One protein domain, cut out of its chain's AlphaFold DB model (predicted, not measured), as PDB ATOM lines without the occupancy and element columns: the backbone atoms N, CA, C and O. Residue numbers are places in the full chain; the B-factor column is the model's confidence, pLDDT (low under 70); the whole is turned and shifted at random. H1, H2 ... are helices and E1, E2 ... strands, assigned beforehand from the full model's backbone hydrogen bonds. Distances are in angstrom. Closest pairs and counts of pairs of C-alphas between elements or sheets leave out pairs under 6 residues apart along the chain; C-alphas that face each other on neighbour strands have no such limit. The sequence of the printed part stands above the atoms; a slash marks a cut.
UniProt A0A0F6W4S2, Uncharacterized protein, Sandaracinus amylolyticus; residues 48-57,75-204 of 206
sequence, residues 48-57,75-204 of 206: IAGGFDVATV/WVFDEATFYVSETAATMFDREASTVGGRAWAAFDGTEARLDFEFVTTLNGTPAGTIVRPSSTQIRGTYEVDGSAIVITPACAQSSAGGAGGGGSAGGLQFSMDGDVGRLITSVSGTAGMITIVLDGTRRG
ATOM      1  N   ILE A  48     -55.116  34.632 -28.068       95.38
ATOM      2  CA  ILE A  48     -54.667  35.514 -26.999       95.38
ATOM      3  C   ILE A  48     -55.858  36.213 -26.367       95.38
ATOM      4  O   ILE A  48     -56.637  36.877 -27.053       95.38
ATOM      5  N   ALA A  49     -55.935  36.133 -25.043       92.12
ATOM      6  CA  ALA A  49     -56.756  37.013 -24.233       92.12
ATOM      7  C   ALA A  49     -55.859  38.094 -23.621       92.12
ATOM      8  O   ALA A  49     -55.010  37.803 -22.781       92.12
ATOM      9  N   GLY A  50     -56.021  39.342 -24.055       93.62
ATOM     10  CA  GLY A  50     -55.160  40.429 -23.614       93.62
ATOM     11  C   GLY A  50     -55.877  41.729 -23.281       93.62
ATOM     12  O   GLY A  50     -57.044  41.951 -23.620       93.62
ATOM     13  N   GLY A  51     -55.139  42.613 -22.619       94.44
ATOM     14  CA  GLY A  51     -55.643  43.884 -22.115       94.44
ATOM     15  C   GLY A  51     -54.544  44.922 -21.918       94.44
ATOM     16  O   GLY A  51     -53.423  44.778 -22.409       94.44
ATOM     17  N   PHE A  52     -54.888  45.991 -21.202       92.88
ATOM     18  CA  PHE A  52     -54.013  47.138 -20.988       92.88
ATOM     19  C   PHE A  52     -53.778  47.387 -19.508       92.88
ATOM     20  O   PHE A  52     -54.720  47.383 -18.718       92.88
ATOM     21  N   ASP A  53     -52.544  47.734 -19.169       92.75
ATOM     22  CA  ASP A  53     -52.187  48.248 -17.851       92.75
ATOM     23  C   ASP A  53     -51.353  49.534 -17.992       92.75
ATOM     24  O   ASP A  53     -50.916  49.895 -19.086       92.75
ATOM     25  N   VAL A  54     -51.182  50.288 -16.910       87.19
ATOM     26  CA  VAL A  54     -50.381  51.520 -16.894       87.19
ATOM     27  C   VAL A  54     -49.014  51.243 -16.307       87.19
ATOM     28  O   VAL A  54     -48.927  50.792 -15.173       87.19
ATOM     29  N   ALA A  55     -47.960  51.579 -17.050       82.31
ATOM     30  CA  ALA A  55     -46.604  51.618 -16.524       82.31
ATOM     31  C   ALA A  55     -46.468  52.780 -15.525       82.31
ATOM     32  O   ALA A  55     -46.638  53.949 -15.882       82.31
ATOM     33  N   THR A  56     -46.161  52.462 -14.272       69.31
ATOM     34  CA  THR A  56     -45.950  53.430 -13.187       69.31
ATOM     35  C   THR A  56     -44.581  54.109 -13.295       69.31
ATOM     36  O   THR A  56     -43.546  53.456 -13.418       69.31
ATOM     37  N   VAL A  57     -44.562  55.444 -13.216       57.97
ATOM     38  CA  VAL A  57     -43.342  56.268 -13.347       57.97
ATOM     39  C   VAL A  57     -42.500  56.354 -12.060       57.97
ATOM     40  O   VAL A  57     -41.308  56.648 -12.124       57.97
ATOM     41  N   TRP A  75     -42.579  28.326 -28.340       95.69
ATOM     42  CA  TRP A  75     -43.418  29.007 -27.370       95.69
ATOM     43  C   TRP A  75     -44.694  29.444 -28.056       95.69
ATOM     44  O   TRP A  75     -44.650  30.061 -29.120       95.69
ATOM     45  N   VAL A  76     -45.823  29.127 -27.439       96.56
ATOM     46  CA  VAL A  76     -47.131  29.629 -27.852       96.56
ATOM     47  C   VAL A  76     -47.677  30.495 -26.728       96.56
ATOM     48  O   VAL A  76     -47.632  30.084 -25.566       96.56
ATOM     49  N   PHE A  77     -48.143  31.692 -27.068       96.50
ATOM     50  CA  PHE A  77     -48.598  32.682 -26.094       96.50
ATOM     51  C   PHE A  77     -50.123  32.765 -26.114       96.50
ATOM     52  O   PHE A  77     -50.720  32.846 -27.186       96.50
ATOM     53  N   ASP A  78     -50.738  32.733 -24.936       96.38
ATOM     54  CA  ASP A  78     -52.191  32.791 -24.734       96.38
ATOM     55  C   ASP A  78     -52.638  34.027 -23.938       96.38
ATOM     56  O   ASP A  78     -53.828  34.346 -23.913       96.38
ATOM     57  N   GLU A  79     -51.699  34.777 -23.363       96.56
ATOM     58  CA  GLU A  79     -51.969  36.008 -22.625       96.56
ATOM     59  C   GLU A  79     -51.071  37.152 -23.112       96.56
ATOM     60  O   GLU A  79     -49.889  36.966 -23.413       96.56
ATOM     61  N   ALA A  80     -51.643  38.358 -23.200       95.44
ATOM     62  CA  ALA A  80     -50.905  39.561 -23.568       95.44
ATOM     63  C   ALA A  80     -51.319  40.777 -22.732       95.44
ATOM     64  O   ALA A  80     -52.483  41.178 -22.728       95.44
ATOM     65  N   THR A  81     -50.352  41.441 -22.102       95.12
ATOM     66  CA  THR A  81     -50.578  42.707 -21.392       95.12
ATOM     67  C   THR A  81     -49.809  43.841 -22.057       95.12
ATOM     68  O   THR A  81     -48.591  43.777 -22.224       95.12
ATOM     69  N   PHE A  82     -50.529  44.897 -22.436       92.50
ATOM     70  CA  PHE A  82     -49.976  46.092 -23.063       92.50
ATOM     71  C   PHE A  82     -49.846  47.189 -22.007       92.50
ATOM     72  O   PHE A  82     -50.819  47.855 -21.648       92.50
ATOM     73  N   TYR A  83     -48.629  47.384 -21.513       91.75
ATOM     74  CA  TYR A  83     -48.289  48.446 -20.581       91.75
ATOM     75  C   TYR A  83     -48.100  49.755 -21.339       91.75
ATOM     76  O   TYR A  83     -47.197  49.898 -22.167       91.75
ATOM     77  N   VAL A  84     -48.967  50.717 -21.054       88.31
ATOM     78  CA  VAL A  84     -48.966  52.043 -21.674       88.31
ATOM     79  C   VAL A  84     -48.588  53.113 -20.655       88.31
ATOM     80  O   VAL A  84     -48.721  52.919 -19.448       88.31
ATOM     81  N   SER A  85     -48.135  54.274 -21.122       85.81
ATOM     82  CA  SER A  85     -47.914  55.418 -20.230       85.81
ATOM     83  C   SER A  85     -49.225  55.907 -19.599       85.81
ATOM     84  O   SER A  85     -50.299  55.763 -20.191       85.81
ATOM     85  N   GLU A  86     -49.138  56.568 -18.441       85.75
ATOM     86  CA  GLU A  86     -50.282  57.265 -17.830       85.75
ATOM     87  C   GLU A  86     -50.966  58.210 -18.824       85.75
ATOM     88  O   GLU A  86     -52.188  58.202 -18.955       85.75
ATOM     89  N   THR A  87     -50.180  58.969 -19.593       84.88
ATOM     90  CA  THR A  87     -50.692  59.874 -20.628       84.88
ATOM     91  C   THR A  87     -51.495  59.122 -21.684       84.88
ATOM     92  O   THR A  87     -52.616  59.521 -21.998       84.88
ATOM     93  N   ALA A  88     -50.965  58.021 -22.223       85.00
ATOM     94  CA  ALA A  88     -51.668  57.215 -23.218       85.00
ATOM     95  C   ALA A  88     -52.957  56.604 -22.648       85.00
ATOM     96  O   ALA A  88     -53.978  56.592 -23.333       85.00
ATOM     97  N   ALA A  89     -52.941  56.180 -21.384       87.00
ATOM     98  CA  ALA A  89     -54.113  55.651 -20.696       87.00
ATOM     99  C   ALA A  89     -55.245  56.672 -20.507       87.00
ATOM    100  O   ALA A  89     -56.382  56.268 -20.294       87.00
ATOM    101  N   THR A  90     -54.980  57.981 -20.615       89.56
ATOM    102  CA  THR A  90     -56.050  59.002 -20.610       89.56
ATOM    103  C   THR A  90     -56.818  59.090 -21.931       89.56
ATOM    104  O   THR A  90     -57.873  59.720 -21.990       89.56
ATOM    105  N   MET A  91     -56.302  58.479 -23.001       89.56
ATOM    106  CA  MET A  91     -56.846  58.613 -24.356       89.56
ATOM    107  C   MET A  91     -57.924  57.574 -24.687       89.56
ATOM    108  O   MET A  91     -58.527  57.652 -25.760       89.56
ATOM    109  N   PHE A  92     -58.143  56.589 -23.814       92.69
ATOM    110  CA  PHE A  92     -59.089  55.493 -24.008       92.69
ATOM    111  C   PHE A  92     -59.519  54.891 -22.662       92.69
ATOM    112  O   PHE A  92     -58.857  55.073 -21.644       92.69
ATOM    113  N   ASP A  93     -60.625  54.154 -22.657       94.25
ATOM    114  CA  ASP A  93     -61.068  53.369 -21.507       94.25
ATOM    115  C   ASP A  93     -60.338  52.021 -21.507       94.25
ATOM    116  O   ASP A  93     -60.639  51.142 -22.318       94.25
ATOM    117  N   ARG A  94     -59.351  51.872 -20.619       92.12
ATOM    118  CA  ARG A  94     -58.520  50.664 -20.515       92.12
ATOM    119  C   ARG A  94     -59.320  49.414 -20.173       92.12
ATOM    120  O   ARG A  94     -59.063  48.377 -20.770       92.12
ATOM    121  N   GLU A  95     -60.278  49.517 -19.254       93.12
ATOM    122  CA  GLU A  95     -61.063  48.369 -18.782       93.12
ATOM    123  C   GLU A  95     -62.036  47.880 -19.857       93.12
ATOM    124  O   GLU A  95     -62.330  46.690 -19.946       93.12
ATOM    125  N   ALA A  96     -62.506  48.791 -20.711       94.50
ATOM    126  CA  ALA A  96     -63.329  48.448 -21.863       94.50
ATOM    127  C   ALA A  96     -62.515  48.040 -23.103       94.50
ATOM    128  O   ALA A  96     -63.110  47.635 -24.102       94.50
ATOM    129  N   SER A  97     -61.188  48.187 -23.099       95.19
ATOM    130  CA  SER A  97     -60.326  47.919 -24.256       95.19
ATOM    131  C   SER A  97     -59.703  46.529 -24.182       95.19
ATOM    132  O   SER A  97     -59.416  46.021 -23.103       95.19
ATOM    133  N   THR A  98     -59.473  45.912 -25.338       96.25
ATOM    134  CA  THR A  98     -59.021  44.518 -25.418       96.25
ATOM    135  C   THR A  98     -57.929  44.331 -26.457       96.25
ATOM    136  O   THR A  98     -57.831  45.081 -27.437       96.25
ATOM    137  N   VAL A  99     -57.145  43.276 -26.267       94.94
ATOM    138  CA  VAL A  99     -56.229  42.741 -27.270       94.94
ATOM    139  C   VAL A  99     -56.592  41.281 -27.501       94.94
ATOM    140  O   VAL A  99     -56.715  40.517 -26.550       94.94
ATOM    141  N   GLY A 100     -56.794  40.911 -28.760       94.31
ATOM    142  CA  GLY A 100     -56.934  39.517 -29.180       94.31
ATOM    143  C   GLY A 100     -55.925  39.176 -30.265       94.31
ATOM    144  O   GLY A 100     -55.259  40.075 -30.781       94.31
ATOM    145  N   GLY A 101     -55.827  37.905 -30.644       94.19
ATOM    146  CA  GLY A 101     -54.982  37.476 -31.759       94.19
ATOM    147  C   GLY A 101     -54.250  36.171 -31.485       94.19
ATOM    148  O   GLY A 101     -54.771  35.311 -30.784       94.19
ATOM    149  N   ARG A 102     -53.057  36.018 -32.055       95.56
ATOM    150  CA  ARG A 102     -52.212  34.833 -31.910       95.56
ATOM    151  C   ARG A 102     -50.744  35.239 -31.891       95.56
ATOM    152  O   ARG A 102     -50.337  36.140 -32.621       95.56
ATOM    153  N   ALA A 103     -49.942  34.570 -31.077       95.62
ATOM    154  CA  ALA A 103     -48.504  34.789 -31.064       95.62
ATOM    155  C   ALA A 103     -47.760  33.493 -30.773       95.62
ATOM    156  O   ALA A 103     -48.164  32.697 -29.918       95.62
ATOM    157  N   TRP A 104     -46.626  33.321 -31.440       96.62
ATOM    158  CA  TRP A 104     -45.689  32.252 -31.141       96.62
ATOM    159  C   TRP A 104     -44.253  32.673 -31.467       96.62
ATOM    160  O   TRP A 104     -44.003  33.603 -32.237       96.62
ATOM    161  N   ALA A 105     -43.298  31.989 -30.847       95.38
ATOM    162  CA  ALA A 105     -41.878  32.142 -31.127       95.38
ATOM    163  C   ALA A 105     -41.185  30.778 -31.080       95.38
ATOM    164  O   ALA A 105     -41.487  29.961 -30.218       95.38
ATOM    165  N   ALA A 106     -40.252  30.511 -31.983       95.69
ATOM    166  CA  ALA A 106     -39.420  29.319 -31.962       95.69
ATOM    167  C   ALA A 106     -37.947  29.715 -31.990       95.69
ATOM    168  O   ALA A 106     -37.547  30.549 -32.796       95.69
ATOM    169  N   PHE A 107     -37.159  29.078 -31.133       94.81
ATOM    170  CA  PHE A 107     -35.722  29.284 -31.005       94.81
ATOM    171  C   PHE A 107     -35.036  27.919 -31.097       94.81
ATOM    172  O   PHE A 107     -35.253  27.064 -30.243       94.81
ATOM    173  N   ASP A 108     -34.229  27.659 -32.121       93.31
ATOM    174  CA  ASP A 108     -33.636  26.322 -32.328       93.31
ATOM    175  C   ASP A 108     -32.212  26.167 -31.757       93.31
ATOM    176  O   ASP A 108     -31.580  25.124 -31.919       93.31
ATOM    177  N   GLY A 109     -31.715  27.194 -31.060       92.44
ATOM    178  CA  GLY A 109     -30.327  27.297 -30.605       92.44
ATOM    179  C   GLY A 109     -29.461  28.208 -31.479       92.44
ATOM    180  O   GLY A 109     -28.352  28.551 -31.078       92.44
ATOM    181  N   THR A 110     -29.920  28.603 -32.667       91.88
ATOM    182  CA  THR A 110     -29.198  29.531 -33.554       91.88
ATOM    183  C   THR A 110     -30.138  30.494 -34.273       91.88
ATOM    184  O   THR A 110     -29.853  31.689 -34.342       91.88
ATOM    185  N   GLU A 111     -31.257  30.000 -34.791       94.06
ATOM    186  CA  GLU A 111     -32.289  30.766 -35.480       94.06
ATOM    187  C   GLU A 111     -33.508  30.995 -34.576       94.06
ATOM    188  O   GLU A 111     -33.944  30.122 -33.820       94.06
ATOM    189  N   ALA A 112     -34.057  32.201 -34.674       93.94
ATOM    190  CA  ALA A 112     -35.316  32.616 -34.094       93.94
ATOM    191  C   ALA A 112     -36.350  32.845 -35.205       93.94
ATOM    192  O   ALA A 112     -36.061  33.503 -36.208       93.94
ATOM    193  N   ARG A 113     -37.567  32.335 -35.002       94.75
ATOM    194  CA  ARG A 113     -38.754  32.549 -35.847       94.75
ATOM    195  C   ARG A 113     -39.895  33.053 -34.973       94.75
ATOM    196  O   ARG A 113     -40.234  32.401 -33.993       94.75
ATOM    197  N   LEU A 114     -40.433  34.227 -35.274       94.56
ATOM    198  CA  LEU A 114     -41.454  34.901 -34.473       94.56
ATOM    199  C   LEU A 114     -42.615  35.306 -35.379       94.56
ATOM    200  O   LEU A 114     -42.382  35.860 -36.453       94.56
ATOM    201  N   ASP A 115     -43.842  35.092 -34.914       94.12
ATOM    202  CA  ASP A 115     -45.065  35.576 -35.557       94.12
ATOM    203  C   ASP A 115     -46.007  36.124 -34.487       94.12
ATOM    204  O   ASP A 115     -46.387  35.416 -33.549       94.12
ATOM    205  N   PHE A 116     -46.363  37.395 -34.623       93.00
ATOM    206  CA  PHE A 116     -47.236  38.118 -33.712       93.00
ATOM    207  C   PHE A 116     -48.357  38.762 -34.499       93.00
ATOM    208  O   PHE A 116     -48.123  39.708 -35.247       93.00
ATOM    209  N   GLU A 117     -49.583  38.318 -34.277       92.69
ATOM    210  CA  GLU A 117     -50.772  38.917 -34.856       92.69
ATOM    211  C   GLU A 117     -51.698  39.365 -33.736       92.69
ATOM    212  O   GLU A 117     -52.167  38.562 -32.936       92.69
ATOM    213  N   PHE A 118     -51.986  40.660 -33.693       92.50
ATOM    214  CA  PHE A 118     -52.860  41.262 -32.702       92.50
ATOM    215  C   PHE A 118     -53.978  42.049 -33.370       92.50
ATOM    216  O   PHE A 118     -53.787  42.709 -34.391       92.50
ATOM    217  N   VAL A 119     -55.144  42.034 -32.740       93.25
ATOM    218  CA  VAL A 119     -56.242  42.954 -33.003       93.25
ATOM    219  C   VAL A 119     -56.482  43.747 -31.732       93.25
ATOM    220  O   VAL A 119     -57.040  43.255 -30.752       93.25
ATOM    221  N   THR A 120     -56.060  45.002 -31.772       92.12
ATOM    222  CA  THR A 120     -56.184  45.935 -30.660       92.12
ATOM    223  C   THR A 120     -57.485  46.709 -30.802       92.12
ATOM    224  O   THR A 120     -57.678  47.422 -31.789       92.12
ATOM    225  N   THR A 121     -58.371  46.602 -29.815       94.44
ATOM    226  CA  THR A 121     -59.623  47.365 -29.763       94.44
ATOM    227  C   THR A 121     -59.560  48.367 -28.621       94.44
ATOM    228  O   THR A 121     -59.583  47.987 -27.455       94.44
ATOM    229  N   LEU A 122     -59.495  49.653 -28.963       93.50
ATOM    230  CA  LEU A 122     -59.528  50.760 -28.015       93.50
ATOM    231  C   LEU A 122     -60.945  51.326 -27.947       93.50
ATOM    232  O   LEU A 122     -61.467  51.848 -28.936       93.50
ATOM    233  N   ASN A 123     -61.556  51.243 -26.775       94.75
ATOM    234  CA  ASN A 123     -62.868  51.808 -26.483       94.75
ATOM    235  C   ASN A 123     -62.738  53.114 -25.693       94.75
ATOM    236  O   ASN A 123     -61.675  53.446 -25.181       94.75
ATOM    237  N   GLY A 124     -63.808  53.909 -25.642       92.00
ATOM    238  CA  GLY A 124     -63.811  55.169 -24.885       92.00
ATOM    239  C   GLY A 124     -62.871  56.255 -25.425       92.00
ATOM    240  O   GLY A 124     -62.594  57.219 -24.717       92.00
ATOM    241  N   THR A 125     -62.373  56.128 -26.661       91.75
ATOM    242  CA  THR A 125     -61.516  57.163 -27.260       91.75
ATOM    243  C   THR A 125     -62.340  58.378 -27.716       91.75
ATOM    244  O   THR A 125     -63.525  58.226 -28.038       91.75
ATOM    245  N   PRO A 126     -61.736  59.577 -27.852       87.19
ATOM    246  CA  PRO A 126     -62.428  60.761 -28.376       87.19
ATOM    247  C   PRO A 126     -63.022  60.583 -29.783       87.19
ATOM    248  O   PRO A 126     -63.952  61.295 -30.153       87.19
ATOM    249  N   ALA A 127     -62.485  59.646 -30.571       87.88
ATOM    250  CA  ALA A 127     -62.932  59.340 -31.929       87.88
ATOM    251  C   ALA A 127     -63.917  58.152 -31.993       87.88
ATOM    252  O   ALA A 127     -64.274  57.715 -33.087       87.88
ATOM    253  N   GLY A 128     -64.356  57.625 -30.845       92.19
ATOM    254  CA  GLY A 128     -65.141  56.392 -30.749       92.19
ATOM    255  C   GLY A 128     -64.265  55.142 -30.643       92.19
ATOM    256  O   GLY A 128     -63.103  55.217 -30.248       92.19
ATOM    257  N   THR A 129     -64.817  53.972 -30.960       94.00
ATOM    258  CA  THR A 129     -64.054  52.715 -30.932       94.00
ATOM    259  C   THR A 129     -63.039  52.674 -32.072       94.00
ATOM    260  O   THR A 129     -63.388  52.872 -33.237       94.00
ATOM    261  N   ILE A 130     -61.785  52.382 -31.742       92.19
ATOM    262  CA  ILE A 130     -60.693  52.206 -32.699       92.19
ATOM    263  C   ILE A 130     -60.308  50.730 -32.706       92.19
ATOM    264  O   ILE A 130     -59.922  50.193 -31.676       92.19
ATOM    265  N   VAL A 131     -60.360  50.092 -33.874       92.75
ATOM    266  CA  VAL A 131     -59.871  48.719 -34.074       92.75
ATOM    267  C   VAL A 131     -58.636  48.774 -34.961       92.75
ATOM    268  O   VAL A 131     -58.678  49.357 -36.046       92.75
ATOM    269  N   ARG A 132     -57.527  48.194 -34.500       89.44
ATOM    270  CA  ARG A 132     -56.251  48.165 -35.221       89.44
ATOM    271  C   ARG A 132     -55.699  46.744 -35.272       89.44
ATOM    272  O   ARG A 132     -55.214  46.266 -34.249       89.44
ATOM    273  N   PRO A 133     -55.750  46.081 -36.436       87.75
ATOM    274  CA  PRO A 133     -54.961  44.883 -36.648       87.75
ATOM    275  C   PRO A 133     -53.481  45.257 -36.798       87.75
ATOM    276  O   PRO A 133     -53.145  46.282 -37.396       87.75
ATOM    277  N   SER A 134     -52.606  44.408 -36.281       86.38
ATOM    278  CA  SER A 134     -51.162  44.465 -36.483       86.38
ATOM    279  C   SER A 134     -50.614  43.052 -36.581       86.38
ATOM    280  O   SER A 134     -51.007  42.184 -35.813       86.38
ATOM    281  N   SER A 135     -49.685  42.844 -37.496       87.69
ATOM    282  CA  SER A 135     -48.951  41.599 -37.690       87.69
ATOM    283  C   SER A 135     -47.465  41.924 -37.779       87.69
ATOM    284  O   SER A 135     -47.102  42.919 -38.417       87.69
ATOM    285  N   THR A 136     -46.633  41.136 -37.109       88.62
ATOM    286  CA  THR A 136     -45.174  41.227 -37.125       88.62
ATOM    287  C   THR A 136     -44.584  39.832 -37.243       88.62
ATOM    288  O   THR A 136     -44.861  38.975 -36.413       88.62
ATOM    289  N   GLN A 137     -43.734  39.631 -38.244       90.44
ATOM    290  CA  GLN A 137     -43.016  38.389 -38.500       90.44
ATOM    291  C   GLN A 137     -41.523  38.670 -38.542       90.44
ATOM    292  O   GLN A 137     -41.088  39.637 -39.171       90.44
ATOM    293  N   ILE A 138     -40.733  37.845 -37.860       90.38
ATOM    294  CA  ILE A 138     -39.276  37.984 -37.796       90.38
ATOM    295  C   ILE A 138     -38.649  36.601 -37.946       90.38
ATOM    296  O   ILE A 138     -39.040  35.662 -37.256       90.38
ATOM    297  N   ARG A 139     -37.637  36.490 -38.808       91.81
ATOM    298  CA  ARG A 139     -36.732  35.336 -38.862       91.81
ATOM    299  C   ARG A 139     -35.300  35.829 -38.873       91.81
ATOM    300  O   ARG A 139     -34.976  36.754 -39.616       91.81
ATOM    301  N   GLY A 140     -34.423  35.210 -38.104       90.62
ATOM    302  CA  GLY A 140     -33.012  35.580 -38.094       90.62
ATOM    303  C   GLY A 140     -32.212  34.794 -37.081       90.62
ATOM    304  O   GLY A 140     -32.766  33.986 -36.346       90.62
ATOM    305  N   THR A 141     -30.910  35.039 -37.026       93.75
ATOM    306  CA  THR A 141     -30.091  34.466 -35.958       93.75
ATOM    307  C   THR A 141     -30.348  35.202 -34.652       93.75
ATOM    308  O   THR A 141     -30.742  36.371 -34.662       93.75
ATOM    309  N   TYR A 142     -30.134  34.536 -33.520       91.75
ATOM    310  CA  TYR A 142     -30.261  35.179 -32.218       91.75
ATOM    311  C   TYR A 142     -29.096  34.862 -31.289       91.75
ATOM    312  O   TYR A 142     -28.484  33.799 -31.357       91.75
ATOM    313  N   GLU A 143     -28.837  35.800 -30.389       91.44
ATOM    314  CA  GLU A 143     -27.933  35.644 -29.260       91.44
ATOM    315  C   GLU A 143     -28.678  35.981 -27.967       91.44
ATOM    316  O   GLU A 143     -29.611  36.793 -27.958       91.44
ATOM    317  N   VAL A 144     -28.274  35.344 -26.870       90.75
ATOM    318  CA  VAL A 144     -28.841  35.576 -25.538       90.75
ATOM    319  C   VAL A 144     -27.768  36.194 -24.652       90.75
ATOM    320  O   VAL A 144     -26.720  35.586 -24.437       90.75
ATOM    321  N   ASP A 145     -28.048  37.380 -24.114       88.56
ATOM    322  CA  ASP A 145     -27.206  38.059 -23.125       88.56
ATOM    323  C   ASP A 145     -28.009  38.297 -21.840       88.56
ATOM    324  O   ASP A 145     -28.834  39.211 -21.735       88.56
ATOM    325  N   GLY A 146     -27.825  37.406 -20.864       90.25
ATOM    326  CA  GLY A 146     -28.617  37.386 -19.636       90.25
ATOM    327  C   GLY A 146     -30.097  37.123 -19.919       90.25
ATOM    328  O   GLY A 146     -30.499  35.982 -20.137       90.25
ATOM    329  N   SER A 147     -30.909  38.179 -19.871       89.56
ATOM    330  CA  SER A 147     -32.340  38.146 -20.197       89.56
ATOM    331  C   SER A 147     -32.682  38.781 -21.542       89.56
ATOM    332  O   SER A 147     -33.825  38.677 -21.982       89.56
ATOM    333  N   ALA A 148     -31.722  39.425 -22.204       88.88
ATOM    334  CA  ALA A 148     -31.919  40.020 -23.513       88.88
ATOM    335  C   ALA A 148     -31.775  38.963 -24.615       88.88
ATOM    336  O   ALA A 148     -30.829  38.175 -24.611       88.88
ATOM    337  N   ILE A 149     -32.697  38.986 -25.577       87.94
ATOM    338  CA  ILE A 149     -32.588  38.269 -26.845       87.94
ATOM    339  C   ILE A 149     -32.285  39.306 -27.921       87.94
ATOM    340  O   ILE A 149     -33.104  40.183 -28.213       87.94
ATOM    341  N   VAL A 150     -31.110  39.194 -28.530       89.25
ATOM    342  CA  VAL A 150     -30.710  40.033 -29.658       89.25
ATOM    343  C   VAL A 150     -30.901  39.224 -30.928       89.25
ATOM    344  O   VAL A 150     -30.196  38.246 -31.149       89.25
ATOM    345  N   ILE A 151     -31.863  39.622 -31.760       86.38
ATOM    346  CA  ILE A 151     -32.100  38.991 -33.062       86.38
ATOM    347  C   ILE A 151     -31.405  39.817 -34.138       86.38
ATOM    348  O   ILE A 151     -31.668  41.012 -34.269       86.38
ATOM    349  N   THR A 152     -30.566  39.166 -34.937       88.38
ATOM    350  CA  THR A 152     -30.068  39.710 -36.201       88.38
ATOM    351  C   THR A 152     -30.994  39.215 -37.313       88.38
ATOM    352  O   THR A 152     -30.914  38.045 -37.700       88.38
ATOM    353  N   PRO A 153     -31.929  40.051 -37.800       86.19
ATOM    354  CA  PRO A 153     -32.965  39.591 -38.712       86.19
ATOM    355  C   PRO A 153     -32.368  39.218 -40.072       86.19
ATOM    356  O   PRO A 153     -31.705  40.026 -40.717       86.19
ATOM    357  N   ALA A 154     -32.670  38.007 -40.536       87.56
ATOM    358  CA  ALA A 154     -32.570  37.644 -41.945       87.56
ATOM    359  C   ALA A 154     -33.774  38.204 -42.724       87.56
ATOM    360  O   ALA A 154     -33.639  38.622 -43.869       87.56
ATOM    361  N   CYS A 155     -34.948  38.258 -42.085       86.31
ATOM    362  CA  CYS A 155     -36.111  38.998 -42.557       86.31
ATOM    363  C   CYS A 155     -36.924  39.554 -41.385       86.31
ATOM    364  O   CYS A 155     -36.962  38.982 -40.293       86.31
ATOM    365  N   ALA A 156     -37.604  40.671 -41.631       85.88
ATOM    366  CA  ALA A 156     -38.606  41.223 -40.733       85.88
ATOM    367  C   ALA A 156     -39.716  41.882 -41.558       85.88
ATOM    368  O   ALA A 156     -39.445  42.639 -42.491       85.88
ATOM    369  N   GLN A 157     -40.969  41.597 -41.220       85.62
ATOM    370  CA  GLN A 157     -42.149  42.221 -41.808       85.62
ATOM    371  C   GLN A 157     -43.053  42.708 -40.685       85.62
ATOM    372  O   GLN A 157     -43.295  41.988 -39.724       85.62
ATOM    373  N   SER A 158     -43.557  43.934 -40.793       81.62
ATOM    374  CA  SER A 158     -44.532  44.452 -39.840       81.62
ATOM    375  C   SER A 158     -45.556  45.331 -40.538       81.62
ATOM    376  O   SER A 158     -45.220  46.169 -41.374       81.62
ATOM    377  N   SER A 159     -46.820  45.153 -40.167       78.44
ATOM    378  CA  SER A 159     -47.926  46.048 -40.530       78.44
ATOM    379  C   SER A 159     -48.216  47.089 -39.445       78.44
ATOM    380  O   SER A 159     -49.081  47.943 -39.633       78.44
ATOM    381  N   ALA A 160     -47.474  47.069 -38.329       61.22
ATOM    382  CA  ALA A 160     -47.628  48.032 -37.239       61.22
ATOM    383  C   ALA A 160     -47.133  49.453 -37.601       61.22
ATOM    384  O   ALA A 160     -47.377  50.403 -36.858       61.22
ATOM    385  N   GLY A 161     -46.488  49.629 -38.760       50.44
ATOM    386  CA  GLY A 161     -46.097  50.929 -39.298       50.44
ATOM    387  C   GLY A 161     -47.184  51.542 -40.182       50.44
ATOM    388  O   GLY A 161     -47.495  51.030 -41.256       50.44
ATOM    389  N   GLY A 162     -47.714  52.704 -39.786       36.31
ATOM    390  CA  GLY A 162     -48.296  53.627 -40.763       36.31
ATOM    391  C   GLY A 162     -47.264  53.929 -41.859       36.31
ATOM    392  O   GLY A 162     -46.071  53.982 -41.573       36.31
ATOM    393  N   ALA A 163     -47.728  54.077 -43.103       26.75
ATOM    394  CA  ALA A 163     -46.914  54.240 -44.309       26.75
ATOM    395  C   ALA A 163     -45.623  55.061 -44.081       26.75
ATOM    396  O   ALA A 163     -45.678  56.286 -43.993       26.75
ATOM    397  N   GLY A 164     -44.471  54.381 -44.001       30.05
ATOM    398  CA  GLY A 164     -43.147  55.015 -44.057       30.05
ATOM    399  C   GLY A 164     -42.189  54.814 -42.877       30.05
ATOM    400  O   GLY A 164     -41.107  55.385 -42.925       30.05
ATOM    401  N   GLY A 165     -42.515  54.032 -41.846       30.11
ATOM    402  CA  GLY A 165     -41.591  53.790 -40.728       30.11
ATOM    403  C   GLY A 165     -41.287  52.312 -40.543       30.11
ATOM    404  O   GLY A 165     -42.183  51.560 -40.168       30.11
ATOM    405  N   GLY A 166     -40.037  51.906 -40.777       32.72
ATOM    406  CA  GLY A 166     -39.508  50.639 -40.277       32.72
ATOM    407  C   GLY A 166     -39.588  50.647 -38.755       32.72
ATOM    408  O   GLY A 166     -38.715  51.186 -38.083       32.72
ATOM    409  N   GLY A 167     -40.690  50.133 -38.215       37.81
ATOM    410  CA  GLY A 167     -40.833  49.898 -36.790       37.81
ATOM    411  C   GLY A 167     -39.921  48.742 -36.429       37.81
ATOM    412  O   GLY A 167     -40.314  47.588 -36.564       37.81
ATOM    413  N   SER A 168     -38.689  49.043 -36.028       47.59
ATOM    414  CA  SER A 168     -37.835  48.053 -35.386       47.59
ATOM    415  C   SER A 168     -38.583  47.550 -34.155       47.59
ATOM    416  O   SER A 168     -38.978  48.357 -33.309       47.59
ATOM    417  N   ALA A 169     -38.810  46.239 -34.055       51.03
ATOM    418  CA  ALA A 169     -39.163  45.648 -32.771       51.03
ATOM    419  C   ALA A 169     -38.095  46.115 -31.771       51.03
ATOM    420  O   ALA A 169     -36.900  45.945 -32.027       51.03
ATOM    421  N   GLY A 170     -38.499  46.796 -30.696       59.00
ATOM    422  CA  GLY A 170     -37.559  47.146 -29.638       59.00
ATOM    423  C   GLY A 170     -36.958  45.875 -29.043       59.00
ATOM    424  O   GLY A 170     -37.467  44.776 -29.274       59.00
ATOM    425  N   GLY A 171     -35.867  46.029 -28.287       73.44
ATOM    426  CA  GLY A 171     -35.146  44.901 -27.696       73.44
ATOM    427  C   GLY A 171     -36.092  43.866 -27.084       73.44
ATOM    428  O   GLY A 171     -37.021  44.218 -26.351       73.44
ATOM    429  N   LEU A 172     -35.878  42.599 -27.436       82.69
ATOM    430  CA  LEU A 172     -36.631  41.483 -26.887       82.69
ATOM    431  C   LEU A 172     -35.976  41.056 -25.581       82.69
ATOM    432  O   LEU A 172     -34.755  40.930 -25.492       82.69
ATOM    433  N   GLN A 173     -36.789  40.817 -24.564       85.38
ATOM    434  CA  GLN A 173     -36.341  40.236 -23.311       85.38
ATOM    435  C   GLN A 173     -37.164  38.994 -23.020       85.38
ATOM    436  O   GLN A 173     -38.356  38.947 -23.317       85.38
ATOM    437  N   PHE A 174     -36.531  37.990 -22.432       86.44
ATOM    438  CA  PHE A 174     -37.160  36.708 -22.182       86.44
ATOM    439  C   PHE A 174     -36.945  36.235 -20.751       86.44
ATOM    440  O   PHE A 174     -35.908  36.477 -20.129       86.44
ATOM    441  N   SER A 175     -37.957  35.564 -20.223       90.19
ATOM    442  CA  SER A 175     -37.980  34.968 -18.897       90.19
ATOM    443  C   SER A 175     -38.560  33.570 -19.004       90.19
ATOM    444  O   SER A 175     -39.550  33.384 -19.709       90.19
ATOM    445  N   MET A 176     -38.018  32.615 -18.256       88.12
ATOM    446  CA  MET A 176     -38.639  31.299 -18.115       88.12
ATOM    447  C   MET A 176     -38.740  30.864 -16.654       88.12
ATOM    448  O   MET A 176     -37.846  31.136 -15.853       88.12
ATOM    449  N   ASP A 177     -39.805  30.130 -16.347       87.00
ATOM    450  CA  ASP A 177     -39.953  29.332 -15.133       87.00
ATOM    451  C   ASP A 177     -40.526  27.958 -15.512       87.00
ATOM    452  O   ASP A 177     -41.721  27.792 -15.767       87.00
ATOM    453  N   GLY A 178     -39.639  26.968 -15.652       86.25
ATOM    454  CA  GLY A 178     -39.991  25.658 -16.203       86.25
ATOM    455  C   GLY A 178     -40.474  25.756 -17.654       86.25
ATOM    456  O   GLY A 178     -39.731  26.209 -18.525       86.25
ATOM    457  N   ASP A 179     -41.710  25.319 -17.900       89.69
ATOM    458  CA  ASP A 179     -42.363  25.366 -19.218       89.69
ATOM    459  C   ASP A 179     -43.176  26.650 -19.445       89.69
ATOM    460  O   ASP A 179     -43.796  26.796 -20.498       89.69
ATOM    461  N   VAL A 180     -43.186  27.577 -18.482       92.12
ATOM    462  CA  VAL A 180     -43.824  28.892 -18.617       92.12
ATOM    463  C   VAL A 180     -42.792  29.889 -19.123       92.12
ATOM    464  O   VAL A 180     -41.710  30.025 -18.547       92.12
ATOM    465  N   GLY A 181     -43.122  30.576 -20.213       92.38
ATOM    466  CA  GLY A 181     -42.261  31.550 -20.867       92.38
ATOM    467  C   GLY A 181     -42.923  32.911 -20.908       92.38
ATOM    468  O   GLY A 181     -44.126  33.016 -21.142       92.38
ATOM    469  N   ARG A 182     -42.117  33.951 -20.718       95.31
ATOM    470  CA  ARG A 182     -42.527  35.340 -20.861       95.31
ATOM    471  C   ARG A 182     -41.624  36.035 -21.857       95.31
ATOM    472  O   ARG A 182     -40.416  36.118 -21.636       95.31
ATOM    473  N   LEU A 183     -42.220  36.585 -22.905       93.12
ATOM    474  CA  LEU A 183     -41.546  37.458 -23.853       93.12
ATOM    475  C   LEU A 183     -41.983  38.901 -23.608       93.12
ATOM    476  O   LEU A 183     -43.170  39.207 -23.562       93.12
ATOM    477  N   ILE A 184     -41.015  39.794 -23.460       91.81
ATOM    478  CA  ILE A 184     -41.232  41.220 -23.252       91.81
ATOM    479  C   ILE A 184     -40.625  41.954 -24.437       91.81
ATOM    480  O   ILE A 184     -39.460  41.756 -24.780       91.81
ATOM    481  N   THR A 185     -41.411  42.817 -25.067       89.06
ATOM    482  CA  THR A 185     -40.946  43.690 -26.145       89.06
ATOM    483  C   THR A 185     -41.475  45.092 -25.928       89.06
ATOM    484  O   THR A 185     -42.505  45.289 -25.290       89.06
ATOM    485  N   SER A 186     -40.767  46.094 -26.437       83.19
ATOM    486  CA  SER A 186     -41.231  47.476 -26.390       83.19
ATOM    487  C   SER A 186     -41.340  48.037 -27.794       83.19
ATOM    488  O   SER A 186     -40.456  47.848 -28.627       83.19
ATOM    489  N   VAL A 187     -42.424  48.755 -28.054       77.25
ATOM    490  CA  VAL A 187     -42.659  49.455 -29.315       77.25
ATOM    491  C   VAL A 187     -42.872  50.933 -29.027       77.25
ATOM    492  O   VAL A 187     -43.563  51.307 -28.079       77.25
ATOM    493  N   SER A 188     -42.254  51.796 -29.823       70.69
ATOM    494  CA  SER A 188     -42.480  53.236 -29.745       70.69
ATOM    495  C   SER A 188     -43.614  53.630 -30.690       70.69
ATOM    496  O   SER A 188     -43.633  53.275 -31.866       70.69
ATOM    497  N   GLY A 189     -44.587  54.368 -30.164       66.50
ATOM    498  CA  GLY A 189     -45.684  54.937 -30.935       66.50
ATOM    499  C   GLY A 189     -45.822  56.435 -30.699       66.50
ATOM    500  O   GLY A 189     -45.143  57.034 -29.865       66.50
ATOM    501  N   THR A 190     -46.767  57.057 -31.403       64.88
ATOM    502  CA  THR A 190     -47.088  58.486 -31.230       64.88
ATOM    503  C   THR A 190     -47.588  58.826 -29.824       64.88
ATOM    504  O   THR A 190     -47.457  59.966 -29.392       64.88
ATOM    505  N   ALA A 191     -48.135  57.843 -29.103       64.31
ATOM    506  CA  ALA A 191     -48.598  57.973 -27.721       64.31
ATOM    507  C   ALA A 191     -47.510  57.656 -26.668       64.31
ATOM    508  O   ALA A 191     -47.797  57.654 -25.471       64.31
ATOM    509  N   GLY A 192     -46.271  57.396 -27.099       72.12
ATOM    510  CA  GLY A 192     -45.149  57.012 -26.242       72.12
ATOM    511  C   GLY A 192     -44.733  55.551 -26.413       72.12
ATOM    512  O   GLY A 192     -45.141  54.875 -27.357       72.12
ATOM    513  N   MET A 193     -43.881  55.080 -25.501       77.50
ATOM    514  CA  MET A 193     -43.481  53.675 -25.432       77.50
ATOM    515  C   MET A 193     -44.659  52.825 -24.940       77.50
ATOM    516  O   MET A 193     -45.344  53.201 -23.988       77.50
ATOM    517  N   ILE A 194     -44.867  51.683 -25.588       84.44
ATOM    518  CA  ILE A 194     -45.748  50.612 -25.136       84.44
ATOM    519  C   ILE A 194     -44.863  49.397 -24.885       84.44
ATOM    520  O   ILE A 194     -44.123  48.991 -25.781       84.44
ATOM    521  N   THR A 195     -44.946  48.816 -23.693       89.81
ATOM    522  CA  THR A 195     -44.301  47.534 -23.399       89.81
ATOM    523  C   THR A 195     -45.345  46.433 -23.484       89.81
ATOM    524  O   THR A 195     -46.373  46.486 -22.819       89.81
ATOM    525  N   ILE A 196     -45.094  45.446 -24.330       91.62
ATOM    526  CA  ILE A 196     -45.951  44.286 -24.534       91.62
ATOM    527  C   ILE A 196     -45.310  43.122 -23.792       91.62
ATOM    528  O   ILE A 196     -44.140  42.806 -24.013       91.62
ATOM    529  N   VAL A 197     -46.086  42.496 -22.919       94.50
ATOM    530  CA  VAL A 197     -45.705  41.284 -22.201       94.50
ATOM    531  C   VAL A 197     -46.588  40.158 -22.699       94.50
ATOM    532  O   VAL A 197     -47.810  40.271 -22.640       94.50
ATOM    533  N   LEU A 198     -45.960  39.111 -23.216       95.88
ATOM    534  CA  LEU A 198     -46.604  37.897 -23.689       95.88
ATOM    535  C   LEU A 198     -46.237  36.768 -22.741       95.88
ATOM    536  O   LEU A 198     -45.052  36.480 -22.566       95.88
ATOM    537  N   ASP A 199     -47.243  36.135 -22.158       96.06
ATOM    538  CA  ASP A 199     -47.085  34.953 -21.321       96.06
ATOM    539  C   ASP A 199     -47.602  33.730 -22.091       96.06
ATOM    540  O   ASP A 199     -48.530  33.808 -22.902       96.06
ATOM    541  N   GLY A 200     -46.913  32.605 -21.923       95.31
ATOM    542  CA  GLY A 200     -47.180  31.416 -22.715       95.31
ATOM    543  C   GLY A 200     -46.472  30.172 -22.215       95.31
ATOM    544  O   GLY A 200     -45.842  30.155 -21.153       95.31
ATOM    545  N   THR A 201     -46.568  29.107 -23.006       95.44
ATOM    546  CA  THR A 201     -46.019  27.792 -22.660       95.44
ATOM    547  C   THR A 201     -45.137  27.212 -23.754       95.44
ATOM    548  O   THR A 201     -45.357  27.435 -24.949       95.44
ATOM    549  N   ARG A 202     -44.134  26.430 -23.342       94.25
ATOM    550  CA  ARG A 202     -43.258  25.691 -24.253       94.25
ATOM    551  C   ARG A 202     -43.992  24.481 -24.843       94.25
ATOM    552  O   ARG A 202     -44.585  23.673 -24.130       94.25
ATOM    553  N   ARG A 203     -43.925  24.316 -26.160       88.94
ATOM    554  CA  ARG A 203     -44.450  23.187 -26.931       88.94
ATOM    555  C   ARG A 203     -43.282  22.367 -27.471       88.94
ATOM    556  O   ARG A 203     -42.818  22.584 -28.582       88.94
ATOM    557  N   GLY A 204     -42.838  21.406 -26.663       67.00
ATOM    558  CA  GLY A 204     -41.785  20.457 -27.027       67.00
ATOM    559  C   GLY A 204     -40.366  21.032 -26.965       67.00
ATOM    560  O   GLY A 204     -40.140  22.238 -27.048       67.00
TER     561      GLY A 204
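Overview. This is residues 48 to 57 and 75 to 204 of the 206 residues of an uncharacterized protein of Sandaracinus amylolyticus (UniProt A0A0F6W4S2). What shape do these strands make? One twisted sheet of nine strands wraps round on itself into a flattened barrel, with E9 paired back to E2 and only a short seam between E6 and E7; the short helix H1 lies at one end, beside the strands. How is it made up? The printed part has 140 residues with strands E1 and E2, helix H1, then strands E3 to E9, and it is mostly strand; the sheet is branched and mixed, with E1 and E2 parallel and its other neighbour pairs antiparallel. How large is it? It is compact, with a radius of gyration of the C-alphas of 15.1 A and spans of 46 by 36 by 28 A.

Along the chain. Where does the printed part begin? E1 is residues 48 to 54, with C-alpha 48 at (-54.667, 35.514, -26.999). E2 is residues 75 to 84 and bends by 72 degrees at residue 78; H1 is residues 86 to 89. Which strands are long? E3, residues 93 to 107, is 36.2 A and bends by 84 degrees at residue 96; E4, residues 111 to 125, is 40.2 A; E5, residues 128 to 145, is 42.8 A and bends by 95 degrees at residue 141. What follows? E6 is residues 148 to 158 and bends by 99 degrees at residue 154, and E7 is residues 172 to 177. E8, residues 180 to 189, is 28.9 A, and E9, residues 192 to 202, is 31.4 A and ends with C-alpha 202 at (-43.258, 25.691, -24.253).

Arrangement. How do E1, E2 and E3 meet? E1 has parallel E2 on one side, N 51 to O 80 being 3.0 A, and antiparallel E3 on the other side, N 50 to O 99 being 2.8 A. E2 and E3 are antiparallel, with N 75 and O 105 at 2.7 A. How does the sheet go on? E3 to E9 form a meander, each strand the antiparallel neighbour of the one before: N 102 and O 117 are 2.8 A apart, N 116 and O 136 2.8 A, N 143 and O 150 2.9 A, N 149 and O 172 2.8 A, N 175 and O 182 2.9 A, and N 185 and O 196 2.9 A. E9 and E2 are antiparallel, with N 81 and O 197 at 2.8 A. Where is H1? It is on the sheet at a height of 5.1 A, over none of the strands, and is too short for an O i to N i+4 pair.

Size, cuts and confidence. Is anything missing? Residues 58 to 74 are not printed, and C-alphas 57 and 75 are 30.7 A apart across the cut. Which link is long, and where is confidence low? The link E6 to E7, residues 159 to 171, is long. The model's pLDDT is under 70 at residues 56 to 57, 160 to 170, 189 to 191 and 204.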